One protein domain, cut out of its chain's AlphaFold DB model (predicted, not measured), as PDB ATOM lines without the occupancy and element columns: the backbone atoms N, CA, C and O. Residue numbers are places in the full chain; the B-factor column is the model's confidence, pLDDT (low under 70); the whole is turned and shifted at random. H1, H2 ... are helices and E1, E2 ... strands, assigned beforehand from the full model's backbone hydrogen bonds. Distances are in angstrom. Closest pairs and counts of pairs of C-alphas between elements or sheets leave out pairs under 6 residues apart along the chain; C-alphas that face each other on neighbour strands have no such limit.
ATOM      1  N   GLU A  51     -24.452  20.739  32.815       95.88
ATOM      2  CA  GLU A  51     -25.250  20.847  31.592       95.88
ATOM      3  C   GLU A  51     -24.826  19.762  30.596       95.88
ATOM      4  O   GLU A  51     -25.680  19.035  30.083       95.88
ATOM      5  N   HIS A  52     -23.514  19.586  30.410       95.38
ATOM      6  CA  HIS A  52     -22.927  18.531  29.591       95.38
ATOM      7  C   HIS A  52     -22.228  17.503  30.480       95.38
ATOM      8  O   HIS A  52     -21.228  17.809  31.129       95.38
ATOM      9  N   ASP A  53     -22.736  16.268  30.522       94.94
ATOM     10  CA  ASP A  53     -22.199  15.244  31.423       94.94
ATOM     11  C   ASP A  53     -20.765  14.844  31.011       94.94
ATOM     12  O   ASP A  53     -20.573  14.319  29.908       94.94
ATOM     13  N   PRO A  54     -19.747  15.009  31.882       95.38
ATOM     14  CA  PRO A  54     -18.383  14.561  31.593       95.38
ATOM     15  C   PRO A  54     -18.279  13.074  31.225       95.38
ATOM     16  O   PRO A  54     -17.337  12.685  30.530       95.38
ATOM     17  N   ARG A  55     -19.254  12.244  31.632       95.06
ATOM     18  CA  ARG A  55     -19.348  10.817  31.272       95.06
ATOM     19  C   ARG A  55     -19.511  10.576  29.779       95.06
ATOM     20  O   ARG A  55     -19.068   9.538  29.287       95.06
ATOM     21  N   ASP A  56     -20.100  11.525  29.057       94.31
ATOM     22  CA  ASP A  56     -20.285  11.420  27.609       94.31
ATOM     23  C   ASP A  56     -18.965  11.648  26.847       94.31
ATOM     24  O   ASP A  56     -18.856  11.353  25.654       94.31
ATOM     25  N   ASN A  57     -17.916  12.114  27.534       92.31
ATOM     26  CA  ASN A  57     -16.595  12.341  26.968       92.31
ATOM     27  C   ASN A  57     -15.605  11.260  27.418       92.31
ATOM     28  O   ASN A  57     -14.999  11.332  28.489       92.31
ATOM     29  N   ALA A  58     -15.372  10.285  26.537       92.38
ATOM     30  CA  ALA A  58     -14.464   9.165  26.793       92.38
ATOM     31  C   ALA A  58     -13.061   9.610  27.240       92.38
ATOM     32  O   ALA A  58     -12.454   8.964  28.087       92.38
ATOM     33  N   LYS A  59     -12.560  10.736  26.715       90.12
ATOM     34  CA  LYS A  59     -11.238  11.254  27.069       90.12
ATOM     35  C   LYS A  59     -11.208  11.900  28.458       90.12
ATOM     36  O   LYS A  59     -10.176  11.841  29.114       90.12
ATOM     37  N   ALA A  60     -12.302  12.508  28.916       93.75
ATOM     38  CA  ALA A  60     -12.408  12.939  30.309       93.75
ATOM     39  C   ALA A  60     -12.400  11.715  31.241       93.75
ATOM     40  O   ALA A  60     -11.620  11.673  32.191       93.75
ATOM     41  N   MET A  61     -13.178  10.684  30.893       95.88
ATOM     42  CA  MET A  61     -13.309   9.441  31.665       95.88
ATOM     43  C   MET A  61     -12.048   8.561  31.701       95.88
ATOM     44  O   MET A  61     -11.959   7.671  32.542       95.88
ATOM     45  N   GLU A  62     -11.046   8.805  30.850       94.69
ATOM     46  CA  GLU A  62      -9.719   8.174  30.985       94.69
ATOM     47  C   GLU A  62      -9.007   8.587  32.284       94.69
ATOM     48  O   GLU A  62      -8.181   7.836  32.808       94.69
ATOM     49  N   ASP A  63      -9.320   9.778  32.800       96.31
ATOM     50  CA  ASP A  63      -8.583  10.408  33.890       96.31
ATOM     51  C   ASP A  63      -9.383  10.534  35.199       96.31
ATOM     52  O   ASP A  63      -8.789  10.819  36.243       96.31
ATOM     53  N   ILE A  64     -10.699  10.293  35.177       97.75
ATOM     54  CA  ILE A  64     -11.600  10.466  36.328       97.75
ATOM     55  C   ILE A  64     -12.467   9.235  36.582       97.75
ATOM     56  O   ILE A  64     -12.672   8.395  35.710       97.75
ATOM     57  N   ILE A  65     -13.003   9.156  37.795       97.75
ATOM     58  CA  ILE A  65     -14.003   8.182  38.222       97.75
ATOM     59  C   ILE A  65     -15.223   8.900  38.794       97.75
ATOM     60  O   ILE A  65     -15.115  10.006  39.331       97.75
ATOM     61  N   ASP A  66     -16.378   8.244  38.711       97.12
ATOM     62  CA  ASP A  66     -17.579   8.674  39.419       97.12
ATOM     63  C   ASP A  66     -17.325   8.693  40.927       97.12
ATOM     64  O   ASP A  66     -16.932   7.682  41.514       97.12
ATOM     65  N   ASN A  67     -17.591   9.835  41.556       96.19
ATOM     66  CA  ASN A  67     -17.590   9.964  43.005       96.19
ATOM     67  C   ASN A  67     -18.767  10.857  43.426       96.19
ATOM     68  O   ASN A  67     -18.614  12.077  43.457       96.19
ATOM     69  N   PRO A  68     -19.941  10.281  43.742       94.56
ATOM     70  CA  PRO A  68     -21.128  11.063  44.086       94.56
ATOM     71  C   PRO A  68     -20.971  11.885  45.373       94.56
ATOM     72  O   PRO A  68     -21.755  12.805  45.582       94.56
ATOM     73  N   ASP A  69     -19.977  11.567  46.206       94.94
ATOM     74  CA  ASP A  69     -19.674  12.307  47.433       94.94
ATOM     75  C   ASP A  69     -18.679  13.459  47.190       94.94
ATOM     76  O   ASP A  69     -18.508  14.318  48.054       94.94
ATOM     77  N   ALA A  70     -18.014  13.501  46.027       96.75
ATOM     78  CA  ALA A  70     -17.157  14.622  45.659       96.75
ATOM     79  C   ALA A  70     -17.986  15.871  45.353       96.75
ATOM     80  O   ALA A  70     -19.090  15.781  44.812       96.75
ATOM     81  N   VAL A  71     -17.408  17.047  45.605       97.12
ATOM     82  CA  VAL A  71     -18.082  18.354  45.463       97.12
ATOM     83  C   VAL A  71     -18.752  18.530  44.093       97.12
ATOM     84  O   VAL A  71     -19.860  19.056  44.009       97.12
ATOM     85  N   TYR A  72     -18.105  18.044  43.028       97.25
ATOM     86  CA  TYR A  72     -18.604  18.110  41.649       97.25
ATOM     87  C   TYR A  72     -18.923  16.733  41.039       97.25
ATOM     88  O   TYR A  72     -19.034  16.603  39.821       97.25
ATOM     89  N   GLY A  73     -19.081  15.693  41.864       96.25
ATOM     90  CA  GLY A  73     -19.525  14.361  41.429       96.25
ATOM     91  C   GLY A  73     -18.457  13.468  40.780       96.25
ATOM     92  O   GLY A  73     -18.771  12.347  40.369       96.25
ATOM     93  N   PHE A  74     -17.208  13.934  40.695       97.88
ATOM     94  CA  PHE A  74     -16.081  13.195  40.124       97.88
ATOM     95  C   PHE A  74     -14.823  13.332  40.981       97.88
ATOM     96  O   PHE A  74     -14.626  14.315  41.694       97.88
ATOM     97  N   SER A  75     -13.943  12.340  40.889       97.81
ATOM     98  CA  SER A  75     -12.594  12.399  41.456       97.81
ATOM     99  C   SER A  75     -11.566  11.881  40.452       97.81
ATOM    100  O   SER A  75     -11.918  11.077  39.586       97.81
ATOM    101  N   PRO A  76     -10.294  12.301  40.549       97.81
ATOM    102  CA  PRO A  76      -9.217  11.719  39.765       97.81
ATOM    103  C   PRO A  76      -9.157  10.200  39.918       97.81
ATOM    104  O   PRO A  76      -9.275   9.665  41.019       97.81
ATOM    105  N   SER A  77      -8.943   9.503  38.806       97.25
ATOM    106  CA  SER A  77      -8.719   8.062  38.819       97.25
ATOM    107  C   SER A  77      -7.309   7.759  39.336       97.25
ATOM    108  O   SER A  77      -6.353   8.244  38.727       97.25
ATOM    109  N   PRO A  78      -7.127   6.907  40.368       95.62
ATOM    110  CA  PRO A  78      -5.799   6.458  40.805       95.62
ATOM    111  C   PRO A  78      -4.986   5.774  39.695       95.62
ATOM    112  O   PRO A  78      -3.759   5.788  39.719       95.62
ATOM    113  N   ASP A  93     -13.906  17.360  50.302       96.69
ATOM    114  CA  ASP A  93     -13.651  18.579  51.068       96.69
ATOM    115  C   ASP A  93     -13.867  19.842  50.205       96.69
ATOM    116  O   ASP A  93     -13.091  20.104  49.276       96.69
ATOM    117  N   PRO A  94     -14.890  20.668  50.499       95.50
ATOM    118  CA  PRO A  94     -15.174  21.872  49.727       95.50
ATOM    119  C   PRO A  94     -14.069  22.929  49.804       95.50
ATOM    120  O   PRO A  94     -13.901  23.666  48.833       95.50
ATOM    121  N   GLU A  95     -13.310  23.023  50.903       95.25
ATOM    122  CA  GLU A  95     -12.225  24.008  51.012       95.25
ATOM    123  C   GLU A  95     -11.052  23.623  50.106       95.25
ATOM    124  O   GLU A  95     -10.577  24.448  49.320       95.25
ATOM    125  N   PHE A  96     -10.640  22.352  50.149       94.56
ATOM    126  CA  PHE A  96      -9.625  21.818  49.242       94.56
ATOM    127  C   PHE A  96     -10.036  21.974  47.772       94.56
ATOM    128  O   PHE A  96      -9.254  22.463  46.952       94.56
ATOM    129  N   VAL A  97     -11.270  21.596  47.424       95.50
ATOM    130  CA  VAL A  97     -11.746  21.674  46.036       95.50
ATOM    131  C   VAL A  97     -11.867  23.124  45.554       95.50
ATOM    132  O   VAL A  97     -11.594  23.395  44.383       95.50
ATOM    133  N   ALA A  98     -12.227  24.075  46.421       95.56
ATOM    134  CA  ALA A  98     -12.262  25.493  46.065       95.56
ATOM    135  C   ALA A  98     -10.868  26.031  45.695       95.56
ATOM    136  O   ALA A  98     -10.727  26.689  44.661       95.56
ATOM    137  N   ASP A  99      -9.837  25.693  46.477       91.75
ATOM    138  CA  ASP A  99      -8.439  26.045  46.183       91.75
ATOM    139  C   ASP A  99      -7.943  25.374  44.886       91.75
ATOM    140  O   ASP A  99      -7.364  26.027  44.013       91.75
ATOM    141  N   ALA A 100      -8.249  24.086  44.691       92.00
ATOM    142  CA  ALA A 100      -7.930  23.375  43.452       92.00
ATOM    143  C   ALA A 100      -8.612  24.008  42.224       92.00
ATOM    144  O   ALA A 100      -7.997  24.129  41.158       92.00
ATOM    145  N   ARG A 101      -9.868  24.453  42.364       95.31
ATOM    146  CA  ARG A 101     -10.608  25.167  41.314       95.31
ATOM    147  C   ARG A 101      -9.973  26.517  40.993       95.31
ATOM    148  O   ARG A 101      -9.820  26.830  39.814       95.31
ATOM    149  N   GLU A 102      -9.587  27.306  41.994       93.88
ATOM    150  CA  GLU A 102      -8.938  28.608  41.782       93.88
ATOM    151  C   GLU A 102      -7.624  28.458  41.007       93.88
ATOM    152  O   GLU A 102      -7.458  29.071  39.950       93.88
ATOM    153  N   LYS A 103      -6.753  27.539  41.436       89.12
ATOM    154  CA  LYS A 103      -5.507  27.210  40.720       89.12
ATOM    155  C   LYS A 103      -5.771  26.761  39.288       89.12
ATOM    156  O   LYS A 103      -5.022  27.091  38.367       89.12
ATOM    157  N   ARG A 104      -6.855  26.010  39.073       91.38
ATOM    158  CA  ARG A 104      -7.233  25.548  37.739       91.38
ATOM    159  C   ARG A 104      -7.714  26.690  36.840       91.38
ATOM    160  O   ARG A 104      -7.377  26.697  35.659       91.38
ATOM    161  N   ILE A 105      -8.432  27.668  37.386       91.25
ATOM    162  CA  ILE A 105      -8.811  28.894  36.671       91.25
ATOM    163  C   ILE A 105      -7.575  29.722  36.319       91.25
ATOM    164  O   ILE A 105      -7.469  30.198  35.192       91.25
ATOM    165  N   GLU A 106      -6.634  29.890  37.246       87.69
ATOM    166  CA  GLU A 106      -5.375  30.591  36.966       87.69
ATOM    167  C   GLU A 106      -4.575  29.900  35.861       87.69
ATOM    168  O   GLU A 106      -4.048  30.571  34.973       87.69
ATOM    169  N   TYR A 107      -4.548  28.564  35.862       83.88
ATOM    170  CA  TYR A 107      -3.942  27.793  34.783       83.88
ATOM    171  C   TYR A 107      -4.597  28.106  33.434       83.88
ATOM    172  O   TYR A 107      -3.882  28.426  32.490       83.88
ATOM    173  N   HIS A 108      -5.929  28.076  33.333       85.94
ATOM    174  CA  HIS A 108      -6.628  28.420  32.088       85.94
ATOM    175  C   HIS A 108      -6.372  29.864  31.648       85.94
ATOM    176  O   HIS A 108      -6.013  30.079  30.496       85.94
ATOM    177  N   LYS A 109      -6.423  30.835  32.568       85.75
ATOM    178  CA  LYS A 109      -6.068  32.239  32.281       85.75
ATOM    179  C   LYS A 109      -4.631  32.390  31.792       85.75
ATOM    180  O   LYS A 109      -4.343  33.230  30.949       85.75
ATOM    181  N   SER A 110      -3.708  31.571  32.298       77.38
ATOM    182  CA  SER A 110      -2.324  31.589  31.817       77.38
ATOM    183  C   SER A 110      -2.213  31.189  30.341       77.38
ATOM    184  O   SER A 110      -1.272  31.610  29.677       77.38
ATOM    185  N   LEU A 111      -3.186  30.435  29.812       80.19
ATOM    186  CA  LEU A 111      -3.246  30.045  28.404       80.19
ATOM    187  C   LEU A 111      -3.787  31.161  27.496       80.19
ATOM    188  O   LEU A 111      -3.569  31.082  26.287       80.19
ATOM    189  N   ASP A 112      -4.409  32.212  28.044       81.62
ATOM    190  CA  ASP A 112      -4.922  33.348  27.260       81.62
ATOM    191  C   ASP A 112      -3.799  34.046  26.473       81.62
ATOM    192  O   ASP A 112      -4.014  34.492  25.345       81.62
ATOM    193  N   SER A 113      -2.560  34.047  26.991       80.38
ATOM    194  CA  SER A 113      -1.410  34.599  26.258       80.38
ATOM    195  C   SER A 113      -1.132  33.860  24.944       80.38
ATOM    196  O   SER A 113      -0.683  34.474  23.975       80.38
ATOM    197  N   MET A 114      -1.418  32.553  24.865       86.19
ATOM    198  CA  MET A 114      -1.272  31.787  23.623       86.19
ATOM    199  C   MET A 114      -2.327  32.191  22.595       86.19
ATOM    200  O   MET A 114      -2.037  32.220  21.398       86.19
ATOM    201  N   THR A 115      -3.533  32.522  23.057       84.31
ATOM    202  CA  THR A 115      -4.618  33.029  22.214       84.31
ATOM    203  C   THR A 115      -4.245  34.390  21.619       84.31
ATOM    204  O   THR A 115      -4.396  34.587  20.412       84.31
ATOM    205  N   ASP A 116      -3.659  35.288  22.415       86.44
ATOM    206  CA  ASP A 116      -3.159  36.585  21.939       86.44
ATOM    207  C   ASP A 116      -2.049  36.434  20.887       86.44
ATOM    208  O   ASP A 116      -2.075  37.095  19.844       86.44
ATOM    209  N   ILE A 117      -1.087  35.531  21.128       87.81
ATOM    210  CA  ILE A 117      -0.030  35.200  20.158       87.81
ATOM    211  C   ILE A 117      -0.651  34.714  18.849       87.81
ATOM    212  O   ILE A 117      -0.277  35.190  17.776       87.81
ATOM    213  N   LEU A 118      -1.615  33.796  18.933       88.06
ATOM    214  CA  LEU A 118      -2.271  33.220  17.768       88.06
ATOM    215  C   LEU A 118      -2.988  34.287  16.933       88.06
ATOM    216  O   LEU A 118      -2.789  34.345  15.719       88.06
ATOM    217  N   TYR A 119      -3.797  35.145  17.564       86.81
ATOM    218  CA  TYR A 119      -4.526  36.198  16.855       86.81
ATOM    219  C   TYR A 119      -3.587  37.198  16.196       86.81
ATOM    220  O   TYR A 119      -3.750  37.490  15.010       86.81
ATOM    221  N   LYS A 120      -2.561  37.655  16.917       92.62
ATOM    222  CA  LYS A 120      -1.568  38.575  16.368       92.62
ATOM    223  C   LYS A 120      -0.852  37.977  15.156       92.62
ATOM    224  O   LYS A 120      -0.767  38.617  14.112       92.62
ATOM    225  N   MET A 121      -0.368  36.741  15.265       93.31
ATOM    226  CA  MET A 121       0.328  36.076  14.160       93.31
ATOM    227  C   MET A 121      -0.592  35.870  12.953       93.31
ATOM    228  O   MET A 121      -0.174  36.057  11.811       93.31
ATOM    229  N   LYS A 122      -1.864  35.546  13.195       89.25
ATOM    230  CA  LYS A 122      -2.870  35.431  12.139       89.25
ATOM    231  C   LYS A 122      -3.107  36.763  11.421       89.25
ATOM    232  O   LYS A 122      -3.192  36.772  10.195       89.25
ATOM    233  N   GLU A 123      -3.194  37.876  12.150       93.75
ATOM    234  CA  GLU A 123      -3.312  39.225  11.573       93.75
ATOM    235  C   GLU A 123      -2.074  39.627  10.760       93.75
ATOM    236  O   GLU A 123      -2.194  40.268   9.717       93.75
ATOM    237  N   GLU A 124      -0.891  39.192  11.195       96.19
ATOM    238  CA  GLU A 124       0.382  39.382  10.493       96.19
ATOM    239  C   GLU A 124       0.545  38.455   9.268       96.19
ATOM    240  O   GLU A 124       1.523  38.571   8.528       96.19
ATOM    241  N   GLY A 125      -0.425  37.571   9.005       95.62
ATOM    242  CA  GLY A 125      -0.424  36.664   7.857       95.62
ATOM    243  C   GLY A 125       0.474  35.439   8.026       95.62
ATOM    244  O   GLY A 125       0.879  34.848   7.022       95.62
ATOM    245  N   ALA A 126       0.789  35.059   9.267       95.94
ATOM    246  CA  ALA A 126       1.582  33.875   9.567       95.94
ATOM    247  C   ALA A 126       0.907  32.592   9.065       95.94
ATOM    248  O   ALA A 126      -0.319  32.444   9.045       95.94
ATOM    249  N   THR A 127       1.735  31.628   8.687       96.12
ATOM    250  CA  THR A 127       1.297  30.287   8.299       96.12
ATOM    251  C   THR A 127       0.849  29.468   9.513       96.12
ATOM    252  O   THR A 127       1.234  29.741  10.653       96.12
ATOM    253  N   THR A 128       0.069  28.406   9.278       93.06
ATOM    254  CA  THR A 128      -0.320  27.455  10.337       93.06
ATOM    255  C   THR A 128       0.891  26.861  11.052       93.06
ATOM    256  O   THR A 128       0.853  26.692  12.266       93.06
ATOM    257  N   GLU A 129       1.975  26.570  10.326       96.88
ATOM    258  CA  GLU A 129       3.215  26.061  10.918       96.88
ATOM    259  C   GLU A 129       3.838  27.070  11.886       96.88
ATOM    260  O   GLU A 129       4.152  26.717  13.023       96.88
ATOM    261  N   GLU A 130       3.999  28.324  11.465       97.19
ATOM    262  CA  GLU A 130       4.586  29.370  12.308       97.19
ATOM    263  C   GLU A 130       3.762  29.574  13.581       97.19
ATOM    264  O   GLU A 130       4.320  29.602  14.680       97.19
ATOM    265  N   MET A 131       2.433  29.633  13.444       93.94
ATOM    266  CA  MET A 131       1.520  29.729  14.582       93.94
ATOM    267  C   MET A 131       1.645  28.516  15.510       93.94
ATOM    268  O   MET A 131       1.830  28.693  16.712       93.94
ATOM    269  N   ALA A 132       1.616  27.292  14.968       94.00
ATOM    270  CA  ALA A 132       1.739  26.053  15.735       94.00
ATOM    271  C   ALA A 132       3.052  25.988  16.529       94.00
ATOM    272  O   ALA A 132       3.049  25.621  17.706       94.00
ATOM    273  N   ARG A 133       4.171  26.382  15.907       96.44
ATOM    274  CA  ARG A 133       5.481  26.453  16.566       96.44
ATOM    275  C   ARG A 133       5.472  27.443  17.726       96.44
ATOM    276  O   ARG A 133       5.948  27.096  18.807       96.44
ATOM    277  N   ALA A 134       4.906  28.631  17.522       94.00
ATOM    278  CA  ALA A 134       4.849  29.671  18.543       94.00
ATOM    279  C   ALA A 134       4.004  29.250  19.753       94.00
ATOM    280  O   ALA A 134       4.499  29.274  20.880       94.00
ATOM    281  N   VAL A 135       2.764  28.794  19.534       92.06
ATOM    282  CA  VAL A 135       1.882  28.399  20.646       92.06
ATOM    283  C   VAL A 135       2.369  27.130  21.348       92.06
ATOM    284  O   VAL A 135       2.241  27.014  22.563       92.06
ATOM    285  N   SER A 136       2.991  26.188  20.626       92.81
ATOM    286  CA  SER A 136       3.559  24.981  21.241       92.81
ATOM    287  C   SER A 136       4.757  25.309  22.135       92.81
ATOM    288  O   SER A 136       4.875  24.745  23.222       92.81
ATOM    289  N   ALA A 137       5.634  26.222  21.707       91.81
ATOM    290  CA  ALA A 137       6.754  26.681  22.527       91.81
ATOM    291  C   ALA A 137       6.265  27.452  23.764       91.81
ATOM    292  O   ALA A 137       6.738  27.206  24.875       91.81
ATOM    293  N   GLU A 138       5.274  28.331  23.589       91.38
ATOM    294  CA  GLU A 138       4.690  29.094  24.693       91.38
ATOM    295  C   GLU A 138       4.000  28.184  25.717       91.38
ATOM    296  O   GLU A 138       4.210  28.353  26.917       91.38
ATOM    297  N   LYS A 139       3.269  27.148  25.276       90.38
ATOM    298  CA  LYS A 139       2.668  26.156  26.183       90.38
ATOM    299  C   LYS A 139       3.715  25.502  27.084       90.38
ATOM    300  O   LYS A 139       3.488  25.355  28.283       90.38
ATOM    301  N   ASN A 140       4.849  25.087  26.520       90.81
ATOM    302  CA  ASN A 140       5.917  24.453  27.293       90.81
ATOM    303  C   ASN A 140       6.516  25.429  28.313       90.81
ATOM    304  O   ASN A 140       6.693  25.062  29.475       90.81
ATOM    305  N   ARG A 141       6.740  26.688  27.914       91.19
ATOM    306  CA  ARG A 141       7.202  27.747  28.818       91.19
ATOM    307  C   ARG A 141       6.225  27.966  29.975       91.19
ATOM    308  O   ARG A 141       6.641  27.929  31.129       91.19
ATOM    309  N   LEU A 142       4.936  28.143  29.677       88.31
ATOM    310  CA  LEU A 142       3.879  28.326  30.678       88.31
ATOM    311  C   LEU A 142       3.773  27.124  31.622       88.31
ATOM    312  O   LEU A 142       3.613  27.298  32.827       88.31
ATOM    313  N   ARG A 143       3.918  25.903  31.096       86.62
ATOM    314  CA  ARG A 143       3.911  24.680  31.905       86.62
ATOM    315  C   ARG A 143       5.096  24.602  32.865       86.62
ATOM    316  O   ARG A 143       4.936  24.048  33.938       86.62
ATOM    317  N   LEU A 144       6.275  25.100  32.501       89.69
ATOM    318  CA  LEU A 144       7.410  25.165  33.428       89.69
ATOM    319  C   LEU A 144       7.203  26.277  34.468       89.69
ATOM    320  O   LEU A 144       7.432  26.062  35.656       89.69
ATOM    321  N   GLU A 145       6.714  27.439  34.028       88.62
ATOM    322  CA  GLU A 145       6.407  28.598  34.878       88.62
ATOM    323  C   GLU A 145       5.338  28.277  35.935       88.62
ATOM    324  O   GLU A 145       5.411  28.784  37.054       88.62
ATOM    325  N   SER A 146       4.376  27.395  35.633       83.81
ATOM    326  CA  SER A 146       3.340  26.999  36.596       83.81
ATOM    327  C   SER A 146       3.893  26.280  37.832       83.81
ATOM    328  O   SER A 146       3.182  26.175  38.825       83.81
ATOM    329  N   TYR A 147       5.147  25.811  37.799       85.94
ATOM    330  CA  TYR A 147       5.845  25.207  38.942       85.94
ATOM    331  C   TYR A 147       6.866  26.153  39.599       85.94
ATOM    332  O   TYR A 147       7.698  25.705  40.386       85.94
ATOM    333  N   LYS A 148       6.849  27.461  39.306       86.38
ATOM    334  CA  LYS A 148       7.822  28.424  39.866       86.38
ATOM    335  C   LYS A 148       7.883  28.423  41.403       86.38
ATOM    336  O   LYS A 148       8.955  28.628  41.966       86.38
ATOM    337  N   ASP A 149       6.754  28.146  42.054       86.56
ATOM    338  CA  ASP A 149       6.616  28.086  43.514       86.56
ATOM    339  C   ASP A 149       6.626  26.634  44.052       86.56
ATOM    340  O   ASP A 149       6.474  26.415  45.252       86.56
ATOM    341  N   ASP A 150       6.849  25.641  43.178       85.31
ATOM    342  CA  ASP A 150       6.925  24.207  43.492       85.31
ATOM    343  C   ASP A 150       8.191  23.564  42.876       85.31
ATOM    344  O   ASP A 150       8.142  22.921  41.820       85.31
ATOM    345  N   PRO A 151       9.361  23.717  43.524       92.12
ATOM    346  CA  PRO A 151      10.616  23.190  42.998       92.12
ATOM    347  C   PRO A 151      10.653  21.655  42.934       92.12
ATOM    348  O   PRO A 151      11.325  21.107  42.060       92.12
ATOM    349  N   GLU A 152       9.938  20.953  43.823       88.06
ATOM    350  CA  GLU A 152       9.885  19.486  43.809       88.06
ATOM    351  C   GLU A 152       9.041  18.983  42.629       88.06
ATOM    352  O   GLU A 152       9.453  18.065  41.911       88.06
ATOM    353  N   GLY A 153       7.884  19.605  42.382       85.75
ATOM    354  CA  GLY A 153       7.069  19.327  41.202       85.75
ATOM    355  C   GLY A 153       7.793  19.665  39.901       85.75
ATOM    356  O   GLY A 153       7.751  18.868  38.958       85.75
ATOM    357  N   LEU A 154       8.543  20.774  39.860       91.38
ATOM    358  CA  LEU A 154       9.364  21.133  38.700       91.38
ATOM    359  C   LEU A 154      10.434  20.071  38.403       91.38
ATOM    360  O   LEU A 154      10.623  19.700  37.245       91.38
ATOM    361  N   GLU A 155      11.121  19.551  39.426       92.50
ATOM    362  CA  GLU A 155      12.125  18.492  39.256       92.50
ATOM    363  C   GLU A 155      11.498  17.205  38.698       92.50
ATOM    364  O   GLU A 155      12.019  16.615  37.744       92.50
ATOM    365  N   LYS A 156      10.340  16.794  39.233       88.81
ATOM    366  CA  LYS A 156       9.592  15.627  38.736       88.81
ATOM    367  C   LYS A 156       9.159  15.809  37.281       88.81
ATOM    368  O   LYS A 156       9.348  14.895  36.474       88.81
ATOM    369  N   LEU A 157       8.634  16.985  36.930       88.88
ATOM    370  CA  LEU A 157       8.247  17.326  35.561       88.88
ATOM    371  C   LEU A 157       9.442  17.231  34.608       88.88
ATOM    372  O   LEU A 157       9.361  16.547  33.588       88.88
ATOM    373  N   LYS A 158      10.557  17.885  34.946       93.50
ATOM    374  CA  LYS A 158      11.769  17.893  34.119       93.50
ATOM    375  C   LYS A 158      12.340  16.497  33.924       93.50
ATOM    376  O   LYS A 158      12.718  16.145  32.810       93.50
ATOM    377  N   LYS A 159      12.341  15.676  34.977       92.56
ATOM    378  CA  LYS A 159      12.737  14.271  34.883       92.56
ATOM    379  C   LYS A 159      11.825  13.490  33.935       92.56
ATOM    380  O   LYS A 159      12.322  12.790  33.063       92.56
ATOM    381  N   SER A 160      10.506  13.652  34.050       87.44
ATOM    382  CA  SER A 160       9.550  13.011  33.139       87.44
ATOM    383  C   SER A 160       9.741  13.456  31.683       87.44
ATOM    384  O   SER A 160       9.674  12.621  30.777       87.44
ATOM    385  N   ASN A 161      10.017  14.744  31.452       92.69
ATOM    386  CA  ASN A 161      10.335  15.266  30.125       92.69
ATOM    387  C   ASN A 161      11.632  14.646  29.584       92.69
ATOM    388  O   ASN A 161      11.632  14.156  28.457       92.69
ATOM    389  N   MET A 162      12.687  14.574  30.400       94.56
ATOM    390  CA  MET A 162      13.958  13.948  30.026       94.56
ATOM    391  C   MET A 162      13.778  12.469  29.659       94.56
ATOM    392  O   MET A 162      14.269  12.033  28.622       94.56
ATOM    393  N   ASP A 163      13.023  11.713  30.460       90.06
ATOM    394  CA  ASP A 163      12.755  10.290  30.215       90.06
ATOM    395  C   ASP A 163      11.935  10.057  28.927       90.06
ATOM    396  O   ASP A 163      12.053   9.004  28.302       90.06
ATOM    397  N   THR A 164      11.103  11.027  28.523       89.12
ATOM    398  CA  THR A 164      10.184  10.897  27.377       89.12
ATOM    399  C   THR A 164      10.757  11.458  26.072       89.12
ATOM    400  O   THR A 164      10.591  10.840  25.023       89.12
ATOM    401  N   TYR A 165      11.399  12.625  26.128       91.38
ATOM    402  CA  TYR A 165      11.831  13.406  24.959       91.38
ATOM    403  C   TYR A 165      13.355  13.587  24.886       91.38
ATOM    404  O   TYR A 165      13.883  14.030  23.873       91.38
ATOM    405  N   GLY A 166      14.093  13.240  25.946       93.56
ATOM    406  CA  GLY A 166      15.546  13.431  26.005       93.56
ATOM    407  C   GLY A 166      15.990  14.867  26.311       93.56
ATOM    408  O   GLY A 166      17.174  15.175  26.179       93.56
ATOM    409  N   HIS A 167      15.069  15.745  26.723       93.94
ATOM    410  CA  HIS A 167      15.335  17.114  27.182       93.94
ATOM    411  C   HIS A 167      14.308  17.558  28.234       93.94
ATOM    412  O   HIS A 167      13.258  16.942  28.397       93.94
ATOM    413  N   GLU A 168      14.633  18.601  29.001       94.19
ATOM    414  CA  GLU A 168      13.841  19.021  30.171       94.19
ATOM    415  C   GLU A 168      12.620  19.885  29.822       94.19
ATOM    416  O   GLU A 168      11.703  20.003  30.639       94.19
ATOM    417  N   ASP A 169      12.593  20.479  28.629       90.75
ATOM    418  CA  ASP A 169      11.655  21.554  28.285       90.75
ATOM    419  C   ASP A 169      10.279  21.040  27.827       90.75
ATOM    420  O   ASP A 169       9.315  21.800  27.740       90.75
ATOM    421  N   GLY A 170      10.161  19.730  27.589       90.06
ATOM    422  CA  GLY A 170       8.958  19.115  27.028       90.06
ATOM    423  C   GLY A 170       8.942  19.182  25.496       90.06
ATOM    424  O   GLY A 170       9.816  19.801  24.899       90.06
ATOM    425  N   PRO A 171       7.965  18.535  24.837       93.56
ATOM    426  CA  PRO A 171       8.051  18.200  23.418       93.56
ATOM    427  C   PRO A 171       8.191  19.444  22.541       93.56
ATOM    428  O   PRO A 171       7.383  20.372  22.623       93.56
ATOM    429  N   THR A 172       9.190  19.447  21.670       94.50
ATOM    430  CA  THR A 172       9.390  20.482  20.660       94.50
ATOM    431  C   THR A 172       8.263  20.459  19.620       94.50
ATOM    432  O   THR A 172       7.621  19.423  19.411       94.50
ATOM    433  N   PRO A 173       8.019  21.578  18.910       94.88
ATOM    434  CA  PRO A 173       7.039  21.597  17.829       94.88
ATOM    435  C   PRO A 173       7.310  20.543  16.745       94.88
ATOM    436  O   PRO A 173       6.364  19.970  16.212       94.88
ATOM    437  N   ASP A 174       8.583  20.259  16.451       95.69
ATOM    438  CA  ASP A 174       8.975  19.254  15.458       95.69
ATOM    439  C   ASP A 174       8.668  17.828  15.927       95.69
ATOM    440  O   ASP A 174       8.099  17.058  15.160       95.69
ATOM    441  N   GLU A 175       8.935  17.487  17.192       95.69
ATOM    442  CA  GLU A 175       8.539  16.188  17.767       95.69
ATOM    443  C   GLU A 175       7.011  16.018  17.767       95.69
ATOM    444  O   GLU A 175       6.482  14.931  17.520       95.69
ATOM    445  N   MET A 176       6.269  17.102  18.012       94.81
ATOM    446  CA  MET A 176       4.808  17.087  17.933       94.81
ATOM    447  C   MET A 176       4.326  16.916  16.491       94.81
ATOM    448  O   MET A 176       3.367  16.177  16.255       94.81
ATOM    449  N   PHE A 177       4.987  17.547  15.519       96.19
ATOM    450  CA  PHE A 177       4.686  17.348  14.107       96.19
ATOM    451  C   PHE A 177       5.028  15.932  13.644       96.19
ATOM    452  O   PHE A 177       4.213  15.314  12.970       96.19
ATOM    453  N   GLU A 178       6.166  15.370  14.050       96.88
ATOM    454  CA  GLU A 178       6.524  13.977  13.763       96.88
ATOM    455  C   GLU A 178       5.471  13.006  14.317       96.88
ATOM    456  O   GLU A 178       5.079  12.051  13.647       96.88
ATOM    457  N   LYS A 179       4.941  13.294  15.512       94.12
ATOM    458  CA  LYS A 179       3.888  12.496  16.146       94.12
ATOM    459  C   LYS A 179       2.529  12.592  15.443       94.12
ATOM    460  O   LYS A 179       1.825  11.585  15.373       94.12
ATOM    461  N   TYR A 180       2.114  13.782  15.005       93.69
ATOM    462  CA  TYR A 180       0.744  14.017  14.517       93.69
ATOM    463  C   TYR A 180       0.617  14.195  13.000       93.69
ATOM    464  O   TYR A 180      -0.477  14.035  12.466       93.69
ATOM    465  N   GLY A 181       1.695  14.538  12.303       95.69
ATOM    466  CA  GLY A 181       1.734  14.744  10.854       95.69
ATOM    467  C   GLY A 181       0.966  15.967  10.335       95.69
ATOM    468  O   GLY A 181       0.776  16.081   9.126       95.69
ATOM    469  N   SER A 182       0.496  16.866  11.207       96.44
ATOM    470  CA  SER A 182      -0.269  18.065  10.831       96.44
ATOM    471  C   SER A 182      -0.006  19.214  11.800       96.44
ATOM    472  O   SER A 182      -0.142  19.059  13.015       96.44
ATOM    473  N   TRP A 183       0.317  20.386  11.251       95.25
ATOM    474  CA  TRP A 183       0.509  21.608  12.030       95.25
ATOM    475  C   TRP A 183      -0.796  22.113  12.652       95.25
ATOM    476  O   TRP A 183      -0.770  22.633  13.764       95.25
ATOM    477  N   GLU A 184      -1.939  21.886  12.001       90.69
ATOM    478  CA  GLU A 184      -3.264  22.147  12.569       90.69
ATOM    479  C   GLU A 184      -3.472  21.335  13.854       90.69
ATOM    480  O   GLU A 184      -3.887  21.886  14.875       90.69
ATOM    481  N   ILE A 185      -3.120  20.043  13.838       90.12
ATOM    482  CA  ILE A 185      -3.217  19.188  15.028       90.12
ATOM    483  C   ILE A 185      -2.207  19.630  16.094       90.12
ATOM    484  O   ILE A 185      -2.569  19.691  17.267       90.12
ATOM    485  N   VAL A 186      -0.966  19.975  15.732       92.56
ATOM    486  CA  VAL A 186       0.030  20.491  16.697       92.56
ATOM    487  C   VAL A 186      -0.496  21.740  17.408       92.56
ATOM    488  O   VAL A 186      -0.487  21.790  18.639       92.56
ATOM    489  N   MET A 187      -1.024  22.703  16.649       89.44
ATOM    490  CA  MET A 187      -1.635  23.920  17.183       89.44
ATOM    491  C   MET A 187      -2.814  23.592  18.106       89.44
ATOM    492  O   MET A 187      -2.847  24.049  19.243       89.44
ATOM    493  N   GLN A 188      -3.730  22.717  17.687       85.31
ATOM    494  CA  GLN A 188      -4.857  22.269  18.512       85.31
ATOM    495  C   GLN A 188      -4.397  21.612  19.830       85.31
ATOM    496  O   GLN A 188      -4.959  21.853  20.901       85.31
ATOM    497  N   LYS A 189      -3.339  20.792  19.802       86.50
ATOM    498  CA  LYS A 189      -2.771  20.184  21.020       86.50
ATOM    499  C   LYS A 189      -2.083  21.206  21.924       86.50
ATOM    500  O   LYS A 189      -2.009  20.969  23.136       86.50
ATOM    501  N   ALA A 190      -1.636  22.344  21.400       87.62
ATOM    502  CA  ALA A 190      -1.079  23.410  22.225       87.62
ATOM    503  C   ALA A 190      -2.126  23.987  23.200       87.62
ATOM    504  O   ALA A 190      -1.822  24.209  24.368       87.62
ATOM    505  N   PHE A 191      -3.391  24.059  22.788       82.12
ATOM    506  CA  PHE A 191      -4.501  24.539  23.623       82.12
ATOM    507  C   PHE A 191      -5.183  23.445  24.454       82.12
ATOM    508  O   PHE A 191      -6.050  23.730  25.270       82.12
ATOM    509  N   SER A 192      -4.795  22.174  24.298       80.12
ATOM    510  CA  SER A 192      -5.470  21.095  25.021       80.12
ATOM    511  C   SER A 192      -5.229  21.162  26.530       80.12
ATOM    512  O   SER A 192      -4.072  21.074  26.970       80.12
ATOM    513  N   THR A 193      -6.311  21.186  27.299       81.81
ATOM    514  CA  THR A 193      -6.324  21.057  28.761       81.81
ATOM    515  C   THR A 193      -6.803  19.663  29.178       81.81
ATOM    516  O   THR A 193      -7.189  18.840  28.341       81.81
ATOM    517  N   ASN A 194      -6.692  19.340  30.470       89.56
ATOM    518  CA  ASN A 194      -7.207  18.074  30.995       89.56
ATOM    519  C   ASN A 194      -8.677  18.246  31.403       89.56
ATOM    520  O   ASN A 194      -8.936  18.747  32.497       89.56
ATOM    521  N   MET A 195      -9.591  17.801  30.541       93.50
ATOM    522  CA  MET A 195     -11.042  17.898  30.744       93.50
ATOM    523  C   MET A 195     -11.520  17.119  31.977       93.50
ATOM    524  O   MET A 195     -12.476  17.522  32.626       93.50
ATOM    525  N   GLY A 196     -10.834  16.030  32.339       95.69
ATOM    526  CA  GLY A 196     -11.127  15.282  33.560       95.69
ATOM    527  C   GLY A 196     -10.872  16.117  34.815       95.69
ATOM    528  O   GLY A 196     -11.731  16.224  35.681       95.69
ATOM    529  N   MET A 197      -9.734  16.814  34.875       95.81
ATOM    530  CA  MET A 197      -9.470  17.756  35.972       95.81
ATOM    531  C   MET A 197     -10.480  18.913  35.981       95.81
ATOM    532  O   MET A 197     -10.905  19.348  37.046       95.81
ATOM    533  N   ASP A 198     -10.900  19.385  34.803       96.06
ATOM    534  CA  ASP A 198     -11.945  20.407  34.703       96.06
ATOM    535  C   ASP A 198     -13.283  19.884  35.279       96.06
ATOM    536  O   ASP A 198     -13.965  20.621  35.984       96.06
ATOM    537  N   ALA A 199     -13.608  18.596  35.108       97.31
ATOM    538  CA  ALA A 199     -14.759  17.948  35.748       97.31
ATOM    539  C   ALA A 199     -14.601  17.736  37.270       97.31
ATOM    540  O   ALA A 199     -15.573  17.841  38.017       97.31
ATOM    541  N   CYS A 200     -13.394  17.474  37.771       96.94
ATOM    542  CA  CYS A 200     -13.157  17.405  39.218       96.94
ATOM    543  C   CYS A 200     -13.267  18.784  39.895       96.94
ATOM    544  O   CYS A 200     -13.613  18.862  41.070       96.94
ATOM    545  N   CYS A 201     -13.001  19.868  39.157       96.75
ATOM    546  CA  CYS A 201     -13.020  21.246  39.660       96.75
ATOM    547  C   CYS A 201     -14.310  22.028  39.344       96.75
ATOM    548  O   CYS A 201     -14.358  23.226  39.626       96.75
ATOM    549  N   GLY A 202     -15.337  21.415  38.746       96.38
ATOM    550  CA  GLY A 202     -16.588  22.124  38.438       96.38
ATOM    551  C   GLY A 202     -16.511  23.056  37.225       96.38
ATOM    552  O   GLY A 202     -17.329  23.957  37.103       96.38
ATOM    553  N   LEU A 203     -15.511  22.888  36.358       96.12
ATOM    554  CA  LEU A 203     -15.185  23.787  35.243       96.12
ATOM    555  C   LEU A 203     -15.510  23.195  33.864       96.12
ATOM    556  O   LEU A 203     -15.318  23.867  32.856       96.12
ATOM    557  N   TYR A 204     -15.970  21.945  33.791       95.25
ATOM    558  CA  TYR A 204     -16.171  21.250  32.515       95.25
ATOM    559  C   TYR A 204     -17.085  22.014  31.543       95.25
ATOM    560  O   TYR A 204     -16.708  22.212  30.389       95.25
ATOM    561  N   ASP A 205     -18.238  22.498  32.017       95.38
ATOM    562  CA  ASP A 205     -19.167  23.291  31.199       95.38
ATOM    563  C   ASP A 205     -18.575  24.648  30.788       95.38
ATOM    564  O   ASP A 205     -18.760  25.080  29.651       95.38
ATOM    565  N   GLU A 206     -17.810  25.302  31.674       93.50
ATOM    566  CA  GLU A 206     -17.183  26.605  31.394       93.50
ATOM    567  C   GLU A 206     -16.221  26.538  30.195       93.50
ATOM    568  O   GLU A 206     -16.094  27.506  29.447       93.50
ATOM    569  N   TYR A 207     -15.578  25.385  29.984       89.62
ATOM    570  CA  TYR A 207     -14.643  25.150  28.880       89.62
ATOM    571  C   TYR A 207     -15.200  24.211  27.799       89.62
ATOM    572  O   TYR A 207     -14.466  23.819  26.891       89.62
ATOM    573  N   TYR A 208     -16.492  23.875  27.834       90.56
ATOM    574  CA  TYR A 208     -17.089  22.919  26.899       90.56
ATOM    575  C   TYR A 208     -16.970  23.364  25.437       90.56
ATOM    576  O   TYR A 208     -16.576  22.581  24.571       90.56
ATOM    577  N   GLN A 209     -17.219  24.651  25.166       87.12
ATOM    578  CA  GLN A 209     -17.092  25.221  23.821       87.12
ATOM    579  C   GLN A 209     -15.662  25.094  23.279       87.12
ATOM    580  O   GLN A 209     -15.466  24.739  22.116       87.12
ATOM    581  N   LEU A 210     -14.656  25.299  24.134       84.25
ATOM    582  CA  LEU A 210     -13.257  25.085  23.768       84.25
ATOM    583  C   LEU A 210     -13.020  23.618  23.377       84.25
ATOM    584  O   LEU A 210     -12.271  23.337  22.447       84.25
ATOM    585  N   TYR A 211     -13.661  22.654  24.037       86.50
ATOM    586  CA  TYR A 211     -13.499  21.240  23.692       86.50
ATOM    587  C   TYR A 211     -14.102  20.884  22.330       86.50
ATOM    588  O   TYR A 211     -13.520  20.052  21.628       86.50
ATOM    589  N   ILE A 212     -15.206  21.527  21.936       85.25
ATOM    590  CA  ILE A 212     -15.765  21.428  20.578       85.25
ATOM    591  C   ILE A 212     -14.765  21.994  19.563       85.25
ATOM    592  O   ILE A 212     -14.394  21.312  18.608       85.25
ATOM    593  N   GLU A 213     -14.257  23.207  19.795       81.50
ATOM    594  CA  GLU A 213     -13.285  23.864  18.905       81.50
ATOM    595  C   GLU A 213     -11.992  23.047  18.752       81.50
ATOM    596  O   GLU A 213     -11.401  22.960  17.672       81.50
ATOM    597  N   LEU A 214     -11.571  22.383  19.828       76.56
ATOM    598  CA  LEU A 214     -10.426  21.481  19.841       76.56
ATOM    599  C   LEU A 214     -10.753  20.056  19.365       76.56
ATOM    600  O   LEU A 214      -9.900  19.172  19.484       76.56
ATOM    601  N   GLY A 215     -11.950  19.818  18.823       80.06
ATOM    602  CA  GLY A 215     -12.362  18.542  18.239       80.06
ATOM    603  C   GLY A 215     -12.347  17.371  19.224       80.06
ATOM    604  O   GLY A 215     -12.183  16.223  18.813       80.06
TER     605      GLY A 215
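What this domain is: This is residues 51 to 78 and 93 to 215 of the 219 residues of an uncharacterized protein of Oribacterium sp. KHPX15 (UniProt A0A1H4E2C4). Two groups of helices and strands are joined along one side by H2, which leads nearly end to end into H3. In one group H4 is the core, with H3 and H7 packed along it and H6 crossing H4 and H7; in the other, a small hairpin of E1 and E2 and the short helix H1 pack on H8. H5 folds back beyond the far end of H4 and touches no helix, and H9, near the end of the printed part, also touches none. The printed part has 151 residues with nine named helices and two named strands, in the order H1, E1, E2, H2 to H9, the sheet being E1 - E2, antiparallel, and the class mostly helix. The whole is compact, with a radius of gyration of the C-alphas of 16.5 A and spans of 48 by 35 by 25 A.

Where its parts are: H1 is residues 58 to 61, beginning at C-alpha 58 at (-14.464, 9.165, 26.793). E1 is residues 64 to 66 and E2 residues 74 to 76, each 7.0 A long from first to last C-alpha. After the cut, H2, residues 94 to 110, is 24.1 A long and begins at C-alpha 94 at (-15.174, 21.872, 49.727). H3, residues 112 to 123, is 16.8 A long. H4, residues 128 to 145, is the longest helix by residues and measures 25.5 A. H5, residues 151 to 165, is 20.6 A long. H6 is residues 173 to 180, 10.4 A, and H7 residues 183 to 190, 10.5 A. H8 is residues 195 to 200, and H9 is residues 208 to 213, ending at C-alpha 213 at (-13.285, 23.864, 18.905).

How they stand to each other: H4 is the hub and touches three helices. It touches H7 over 19 pairs of C-alphas within 8 A, at a shallow tilt of 18 degrees, the same way; the closest C-alphas are those of Ala 132 and Met 187, 4.2 A. With residues 131 to 139 alone it touches H3, its partner in a helical hairpin, closest at the C-alphas of Met 114 and Val 135, 5.5 A, with a shallow tilt of 19 degrees, opposite ways. With residues 132 to 137 alone it touches H6, closest at the C-alphas of Arg 133 and Pro 173, 5.3 A, only just about perpendicular at 72 degrees. H6 and H7 touch at the C-alphas of Met 176 and Val 186, 6.0 A, about perpendicular at 75 degrees. The helix packing is part aligned, part crossed, with two of four such pairs at a shallow tilt. H4 and H5 are close but not clearly touching, at the C-alphas of Leu 144 and Leu 154, 6.9 A. H2 and H3 meet only through their link. H2 and H8 are close but not clearly touching, at the C-alphas of Arg 104 and Asp 198, 7.6 A. H8 touches H1 at the C-alphas of Ala 60 and Gly 196, 4.2 A. The closest C-alphas of E2 and H8 are those of Phe 74 and Cys 200, 5.2 A. In the antiparallel hairpin of E1 and E2, N 65 and O 75 are 2.8 A apart and N 75 and O 65 3.0 A, within hydrogen-bond range. H8 and H9 are only just apart, closest at 8.2 A. In H2 to H9 every O i to N i+4 pair is within hydrogen-bond range; H1 is too short for such a pair.

The domain as a whole: The two C-alphas farthest apart are those of Asp 69 and Gly 125, 50.3 A. Residues 79 to 92 are not printed, and C-alphas 78 and 93 are 17.7 A apart across that cut. Of the links that are printed whole, none is long. The mean pLDDT of the printed part is 91.7, and no printed residue is under 70.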